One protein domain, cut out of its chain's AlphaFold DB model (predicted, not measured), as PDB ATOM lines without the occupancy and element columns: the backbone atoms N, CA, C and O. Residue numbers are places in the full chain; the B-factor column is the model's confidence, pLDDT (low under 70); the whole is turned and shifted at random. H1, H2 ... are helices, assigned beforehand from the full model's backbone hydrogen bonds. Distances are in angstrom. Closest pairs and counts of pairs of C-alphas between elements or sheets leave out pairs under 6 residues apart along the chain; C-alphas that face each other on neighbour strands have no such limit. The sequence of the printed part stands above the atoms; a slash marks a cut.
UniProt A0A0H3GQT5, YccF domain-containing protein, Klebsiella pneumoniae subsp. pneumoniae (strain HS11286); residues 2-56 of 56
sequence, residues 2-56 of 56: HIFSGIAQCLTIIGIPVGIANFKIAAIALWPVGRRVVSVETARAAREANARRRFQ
ATOM      1  N   HIS A   2     195.571 303.204 257.222       83.60
ATOM      2  CA  HIS A   2     195.192 303.593 255.844       83.60
ATOM      3  C   HIS A   2     195.969 304.774 255.231       83.60
ATOM      4  O   HIS A   2     196.218 304.791 254.029       83.60
ATOM      5  N   ILE A   3     196.377 305.762 256.038       90.20
ATOM      6  CA  ILE A   3     197.106 306.935 255.518       90.20
ATOM      7  C   ILE A   3     198.477 306.520 254.970       90.20
ATOM      8  O   ILE A   3     198.875 306.963 253.897       90.20
ATOM      9  N   PHE A   4     199.169 305.614 255.664       91.18
ATOM     10  CA  PHE A   4     200.484 305.140 255.242       91.18
ATOM     11  C   PHE A   4     200.411 304.367 253.918       91.18
ATOM     12  O   PHE A   4     201.197 304.636 253.010       91.18
ATOM     13  N   SER A   5     199.427 303.470 253.768       88.35
ATOM     14  CA  SER A   5     199.204 302.769 252.498       88.35
ATOM     15  C   SER A   5     198.836 303.736 251.370       88.35
ATOM     16  O   SER A   5     199.348 303.584 250.267       88.35
ATOM     17  N   GLY A   6     198.021 304.763 251.646       89.29
ATOM     18  CA  GLY A   6     197.681 305.803 250.670       89.29
ATOM     19  C   GLY A   6     198.904 306.589 250.187       89.29
ATOM     20  O   GLY A   6     199.102 306.732 248.986       89.29
ATOM     21  N   ILE A   7     199.776 307.027 251.103       91.46
ATOM     22  CA  ILE A   7     201.016 307.744 250.759       91.46
ATOM     23  C   ILE A   7     201.950 306.854 249.933       91.46
ATOM     24  O   ILE A   7     202.470 307.302 248.912       91.46
ATOM     25  N   ALA A   8     202.133 305.592 250.331       89.21
ATOM     26  CA  ALA A   8     202.954 304.644 249.582       89.21
ATOM     27  C   ALA A   8     202.419 304.434 248.154       89.21
ATOM     28  O   ALA A   8     203.190 304.428 247.190       89.21
ATOM     29  N   GLN A   9     201.095 304.332 247.996       87.46
ATOM     30  CA  GLN A   9     200.463 304.190 246.687       87.46
ATOM     31  C   GLN A   9     200.577 305.473 245.851       87.46
ATOM     32  O   GLN A   9     200.912 305.390 244.673       87.46
ATOM     33  N   CYS A  10     200.400 306.659 246.445       89.14
ATOM     34  CA  CYS A  10     200.607 307.940 245.764       89.14
ATOM     35  C   CYS A  10     202.053 308.115 245.287       89.14
ATOM     36  O   CYS A  10     202.274 308.472 244.131       89.14
ATOM     37  N   LEU A  11     203.041 307.820 246.139       90.70
ATOM     38  CA  LEU A  11     204.456 307.880 245.763       90.70
ATOM     39  C   LEU A  11     204.794 306.880 244.663       90.70
ATOM     40  O   LEU A  11     205.608 307.191 243.806       90.70
ATOM     41  N   THR A  12     204.158 305.712 244.643       90.70
ATOM     42  CA  THR A  12     204.356 304.730 243.572       90.70
ATOM     43  C   THR A  12     203.710 305.205 242.268       90.70
ATOM     44  O   THR A  12     204.345 305.179 241.220       90.70
ATOM     45  N   ILE A  13     202.480 305.722 242.320       90.46
ATOM     46  CA  ILE A  13     201.758 306.222 241.140       90.46
ATOM     47  C   ILE A  13     202.443 307.447 240.532       90.46
ATOM     48  O   ILE A  13     202.444 307.579 239.316       90.46
ATOM     49  N   ILE A  14     203.033 308.332 241.340       91.07
ATOM     50  CA  ILE A  14     203.802 309.490 240.850       91.07
ATOM     51  C   ILE A  14     205.237 309.072 240.500       91.07
ATOM     52  O   ILE A  14     205.796 309.494 239.490       91.07
ATOM     53  N   GLY A  15     205.839 308.208 241.311       89.65
ATOM     54  CA  GLY A  15     207.220 307.762 241.173       89.65
ATOM     55  C   GLY A  15     207.455 306.887 239.946       89.65
ATOM     56  O   GLY A  15     208.491 307.036 239.311       89.65
ATOM     57  N   ILE A  16     206.505 306.035 239.550       91.72
ATOM     58  CA  ILE A  16     206.603 305.229 238.322       91.72
ATOM     59  C   ILE A  16     206.737 306.117 237.067       91.72
ATOM     60  O   ILE A  16     207.736 305.977 236.358       91.72
ATOM     61  N   PRO A  17     205.812 307.048 236.759       91.14
ATOM     62  CA  PRO A  17     205.928 307.896 235.577       91.14
ATOM     63  C   PRO A  17     207.141 308.830 235.649       91.14
ATOM     64  O   PRO A  17     207.823 309.002 234.637       91.14
ATOM     65  N   VAL A  18     207.467 309.374 236.829       92.84
ATOM     66  CA  VAL A  18     208.671 310.205 237.020       92.84
ATOM     67  C   VAL A  18     209.947 309.388 236.791       92.84
ATOM     68  O   VAL A  18     210.844 309.829 236.073       92.84
ATOM     69  N   GLY A  19     210.016 308.178 237.340       89.12
ATOM     70  CA  GLY A  19     211.138 307.259 237.185       89.12
ATOM     71  C   GLY A  19     211.347 306.850 235.732       89.12
ATOM     72  O   GLY A  19     212.471 306.918 235.245       89.12
ATOM     73  N   ILE A  20     210.277 306.518 235.003       91.57
ATOM     74  CA  ILE A  20     210.344 306.186 233.570       91.57
ATOM     75  C   ILE A  20     210.854 307.379 232.753       91.57
ATOM     76  O   ILE A  20     211.721 307.213 231.891       91.57
ATOM     77  N   ALA A  21     210.348 308.587 233.022       91.31
ATOM     78  CA  ALA A  21     210.824 309.793 232.351       91.31
ATOM     79  C   ALA A  21     212.318 310.024 232.620       91.31
ATOM     80  O   ALA A  21     213.084 310.222 231.676       91.31
ATOM     81  N   ASN A  22     212.750 309.916 233.879       89.57
ATOM     82  CA  ASN A  22     214.149 310.085 234.249       89.57
ATOM     83  C   ASN A  22     215.042 308.996 233.641       89.57
ATOM     84  O   ASN A  22     216.109 309.306 233.126       89.57
ATOM     85  N   PHE A  23     214.591 307.739 233.612       88.37
ATOM     86  CA  PHE A  23     215.336 306.630 233.012       88.37
ATOM     87  C   PHE A  23     215.512 306.817 231.501       88.37
ATOM     88  O   PHE A  23     216.585 306.560 230.963       88.37
ATOM     89  N   LYS A  24     214.495 307.344 230.807       85.74
ATOM     90  CA  LYS A  24     214.593 307.699 229.385       85.74
ATOM     91  C   LYS A  24     215.617 308.808 229.145       85.74
ATOM     92  O   LYS A  24     216.388 308.720 228.192       85.74
ATOM     93  N   ILE A  25     215.633 309.846 229.982       88.00
ATOM     94  CA  ILE A  25     216.606 310.940 229.860       88.00
ATOM     95  C   ILE A  25     218.009 310.431 230.207       88.00
ATOM     96  O   ILE A  25     218.942 310.710 229.465       88.00
ATOM     97  N   ALA A  26     218.146 309.622 231.259       86.55
ATOM     98  CA  ALA A  26     219.399 308.987 231.653       86.55
ATOM     99  C   ALA A  26     219.951 308.082 230.544       86.55
ATOM    100  O   ALA A  26     221.135 308.156 230.240       86.55
ATOM    101  N   ALA A  27     219.104 307.291 229.879       83.75
ATOM    102  CA  ALA A  27     219.509 306.477 228.736       83.75
ATOM    103  C   ALA A  27     219.979 307.335 227.547       83.75
ATOM    104  O   ALA A  27     221.001 307.028 226.938       83.75
ATOM    105  N   ILE A  28     219.280 308.436 227.241       85.59
ATOM    106  CA  ILE A  28     219.686 309.387 226.188       85.59
ATOM    107  C   ILE A  28     220.994 310.108 226.557       85.59
ATOM    108  O   ILE A  28     221.801 310.391 225.675       85.59
ATOM    109  N   ALA A  29     221.203 310.403 227.841       80.99
ATOM    110  CA  ALA A  29     222.401 311.061 228.348       80.99
ATOM    111  C   ALA A  29     223.616 310.120 228.386       80.99
ATOM    112  O   ALA A  29     224.712 310.536 228.026       80.99
ATOM    113  N   LEU A  30     223.423 308.858 228.789       83.01
ATOM    114  CA  LEU A  30     224.482 307.849 228.845       83.01
ATOM    115  C   LEU A  30     224.893 307.384 227.445       83.01
ATOM    116  O   LEU A  30     226.072 307.159 227.186       83.01
ATOM    117  N   TRP A  31     223.925 307.249 226.537       80.01
ATOM    118  CA  TRP A  31     224.159 306.784 225.176       80.01
ATOM    119  C   TRP A  31     223.548 307.754 224.157       80.01
ATOM    120  O   TRP A  31     222.488 307.479 223.584       80.01
ATOM    121  N   PRO A  32     224.218 308.883 223.857       73.84
ATOM    122  CA  PRO A  32     223.763 309.837 222.849       73.84
ATOM    123  C   PRO A  32     223.993 309.322 221.414       73.84
ATOM    124  O   PRO A  32     224.234 310.093 220.484       73.84
ATOM    125  N   VAL A  33     223.962 308.007 221.187       67.83
ATOM    126  CA  VAL A  33     224.306 307.436 219.884       67.83
ATOM    127  C   VAL A  33     223.173 307.667 218.897       67.83
ATOM    128  O   VAL A  33     222.026 307.271 219.104       67.83
ATOM    129  N   GLY A  34     223.519 308.355 217.808       72.75
ATOM    130  CA  GLY A  34     222.606 308.705 216.722       72.75
ATOM    131  C   GLY A  34     221.765 309.965 216.957       72.75
ATOM    132  O   GLY A  34     220.940 310.302 216.111       72.75
ATOM    133  N   ARG A  35     221.950 310.689 218.071       76.44
ATOM    134  CA  ARG A  35     221.194 311.914 218.391       76.44
ATOM    135  C   ARG A  35     222.168 313.059 218.673       76.44
ATOM    136  O   ARG A  35     222.982 312.960 219.580       76.44
ATOM    137  N   ARG A  36     222.069 314.173 217.938       79.61
ATOM    138  CA  ARG A  36     222.780 315.414 218.294       79.61
ATOM    139  C   ARG A  36     221.894 316.312 219.143       79.61
ATOM    140  O   ARG A  36     220.732 316.533 218.801       79.61
ATOM    141  N   VAL A  37     222.463 316.847 220.220       80.53
ATOM    142  CA  VAL A  37     221.843 317.924 220.993       80.53
ATOM    143  C   VAL A  37     221.859 319.170 220.112       80.53
ATOM    144  O   VAL A  37     222.916 319.623 219.679       80.53
ATOM    145  N   VAL A  38     220.675 319.672 219.784       86.05
ATOM    146  CA  VAL A  38     220.472 320.866 218.961       86.05
ATOM    147  C   VAL A  38     219.683 321.887 219.761       86.05
ATOM    148  O   VAL A  38     218.888 321.514 220.627       86.05
ATOM    149  N   SER A  39     219.891 323.168 219.459       89.83
ATOM    150  CA  SER A  39     219.097 324.228 220.076       89.83
ATOM    151  C   SER A  39     217.608 324.032 219.772       89.83
ATOM    152  O   SER A  39     217.225 323.440 218.755       89.83
ATOM    153  N   VAL A  40     216.761 324.547 220.658       90.11
ATOM    154  CA  VAL A  40     215.306 324.502 220.486       90.11
ATOM    155  C   VAL A  40     214.855 325.205 219.206       90.11
ATOM    156  O   VAL A  40     213.974 324.672 218.527       90.11
ATOM    157  N   GLU A  41     215.488 326.316 218.808       93.75
ATOM    158  CA  GLU A  41     215.206 326.960 217.518       93.75
ATOM    159  C   GLU A  41     215.512 326.029 216.340       93.75
ATOM    160  O   GLU A  41     214.656 325.825 215.474       93.75
ATOM    161  N   THR A  42     216.692 325.397 216.320       91.13
ATOM    162  CA  THR A  42     217.082 324.496 215.222       91.13
ATOM    163  C   THR A  42     216.175 323.263 215.163       91.13
ATOM    164  O   THR A  42     215.760 322.841 214.082       91.13
ATOM    165  N   ALA A  43     215.812 322.699 216.322       89.45
ATOM    166  CA  ALA A  43     214.884 321.574 216.413       89.45
ATOM    167  C   ALA A  43     213.483 321.937 215.900       89.45
ATOM    168  O   ALA A  43     212.833 321.117 215.246       89.45
ATOM    169  N   ARG A  44     213.012 323.159 216.179       91.33
ATOM    170  CA  ARG A  44     211.712 323.654 215.718       91.33
ATOM    171  C   ARG A  44     211.703 323.877 214.208       91.33
ATOM    172  O   ARG A  44     210.804 323.365 213.543       91.33
ATOM    173  N   ALA A  45     212.733 324.529 213.672       91.68
ATOM    174  CA  ALA A  45     212.887 324.743 212.235       91.68
ATOM    175  C   ALA A  45     212.903 323.413 211.455       91.68
ATOM    176  O   ALA A  45     212.211 323.268 210.447       91.68
ATOM    177  N   ALA A  46     213.617 322.396 211.954       88.56
ATOM    178  CA  ALA A  46     213.652 321.069 211.332       88.56
ATOM    179  C   ALA A  46     212.288 320.349 211.346       88.56
ATOM    180  O   ALA A  46     211.965 319.611 210.410       88.56
ATOM    181  N   ARG A  47     211.473 320.553 212.393       88.29
ATOM    182  CA  ARG A  47     210.108 320.006 212.477       88.29
ATOM    183  C   ARG A  47     209.160 320.702 211.509       88.29
ATOM    184  O   ARG A  47     208.400 320.012 210.840       88.29
ATOM    185  N   GLU A  48     209.231 322.027 211.396       91.31
ATOM    186  CA  GLU A  48     208.441 322.781 210.414       91.31
ATOM    187  C   GLU A  48     208.794 322.388 208.979       91.31
ATOM    188  O   GLU A  48     207.897 322.134 208.177       91.31
ATOM    189  N   ALA A  49     210.087 322.260 208.664       89.43
ATOM    190  CA  ALA A  49     210.530 321.804 207.350       89.43
ATOM    191  C   ALA A  49     210.001 320.395 207.019       89.43
ATOM    192  O   ALA A  49     209.539 320.158 205.903       89.43
ATOM    193  N   ASN A  50     210.010 319.471 207.989       89.63
ATOM    194  CA  ASN A  50     209.432 318.133 207.813       89.63
ATOM    195  C   ASN A  50     207.905 318.150 207.686       89.63
ATOM    196  O   ASN A  50     207.361 317.403 206.878       89.63
ATOM    197  N   ALA A  51     207.210 318.989 208.458       86.67
ATOM    198  CA  ALA A  51     205.761 319.119 208.364       86.67
ATOM    199  C   ALA A  51     205.354 319.610 206.971       86.67
ATOM    200  O   ALA A  51     204.512 318.985 206.338       86.67
ATOM    201  N   ARG A  52     206.019 320.651 206.445       88.45
ATOM    202  CA  ARG A  52     205.774 321.157 205.082       88.45
ATOM    203  C   ARG A  52     205.990 320.081 204.022       88.45
ATOM    204  O   ARG A  52     205.145 319.919 203.155       88.45
ATOM    205  N   ARG A  53     207.067 319.296 204.141       85.82
ATOM    206  CA  ARG A  53     207.340 318.165 203.235       85.82
ATOM    207  C   ARG A  53     206.296 317.053 203.296       85.82
ATOM    208  O   ARG A  53     206.235 316.260 202.371       85.82
ATOM    209  N   ARG A  54     205.520 316.952 204.377       83.34
ATOM    210  CA  ARG A  54     204.484 315.923 204.524       83.34
ATOM    211  C   ARG A  54     203.137 316.325 203.917       83.34
ATOM    212  O   ARG A  54     202.283 315.461 203.759       83.34
ATOM    213  N   PHE A  55     202.949 317.607 203.604       77.25
ATOM    214  CA  PHE A  55     201.734 318.143 202.979       77.25
ATOM    215  C   PHE A  55     201.896 318.450 201.482       77.25
ATOM    216  O   PHE A  55     200.976 319.003 200.884       77.25
ATOM    217  N   GLN A  56     203.046 318.120 200.892       74.17
ATOM    218  CA  GLN A  56     203.329 318.244 199.462       74.17
ATOM    219  C   GLN A  56     203.462 316.849 198.857       74.17
ATOM    220  O   GLN A  56     202.989 316.671 197.716       74.17
TER     221      GLN A  56
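This is residues 2 to 56 of the 56 residues of the protein "YccF domain-containing protein" of Klebsiella pneumoniae subsp. pneumoniae (strain HS11286) (UniProt A0A0H3GQT5). A long helix, H1, leads through an uncoiled link, residues 31 to 39, to a shorter helix, H2, and the two make an open L with no packing between its arms. The printed part has 55 residues and the class is all helix, with two named helices, H1 then H2, and no named strand. It is extended, with a radius of gyration of the C-alphas of 18.9 A and spans of 58 by 29 by 17 A.

H1, residues 2 to 30, runs 40.1 A from C-alpha 2 at (195.192, 303.593, 255.844) to C-alpha 30 at (224.482, 307.849, 228.845). It has a kink of 31 degrees near residue 17. H2, residues 40 to 54, runs 21.1 A and ends at C-alpha 54 at (204.484, 315.923, 204.524).

H1 and H2 are apart, with no C-alpha of the one within 8 A of the other. Their link of 9 residues is short. Every O i to N i+4 pair is within hydrogen-bond range in H2, and 24 of 25 are in H1.

The C-alphas of His 2 and Gln 56, the two farthest apart, are 58.8 A apart. The printed part has no cut. Mean pLDDT of the printed part is 86.7, and residue 33 is under 70.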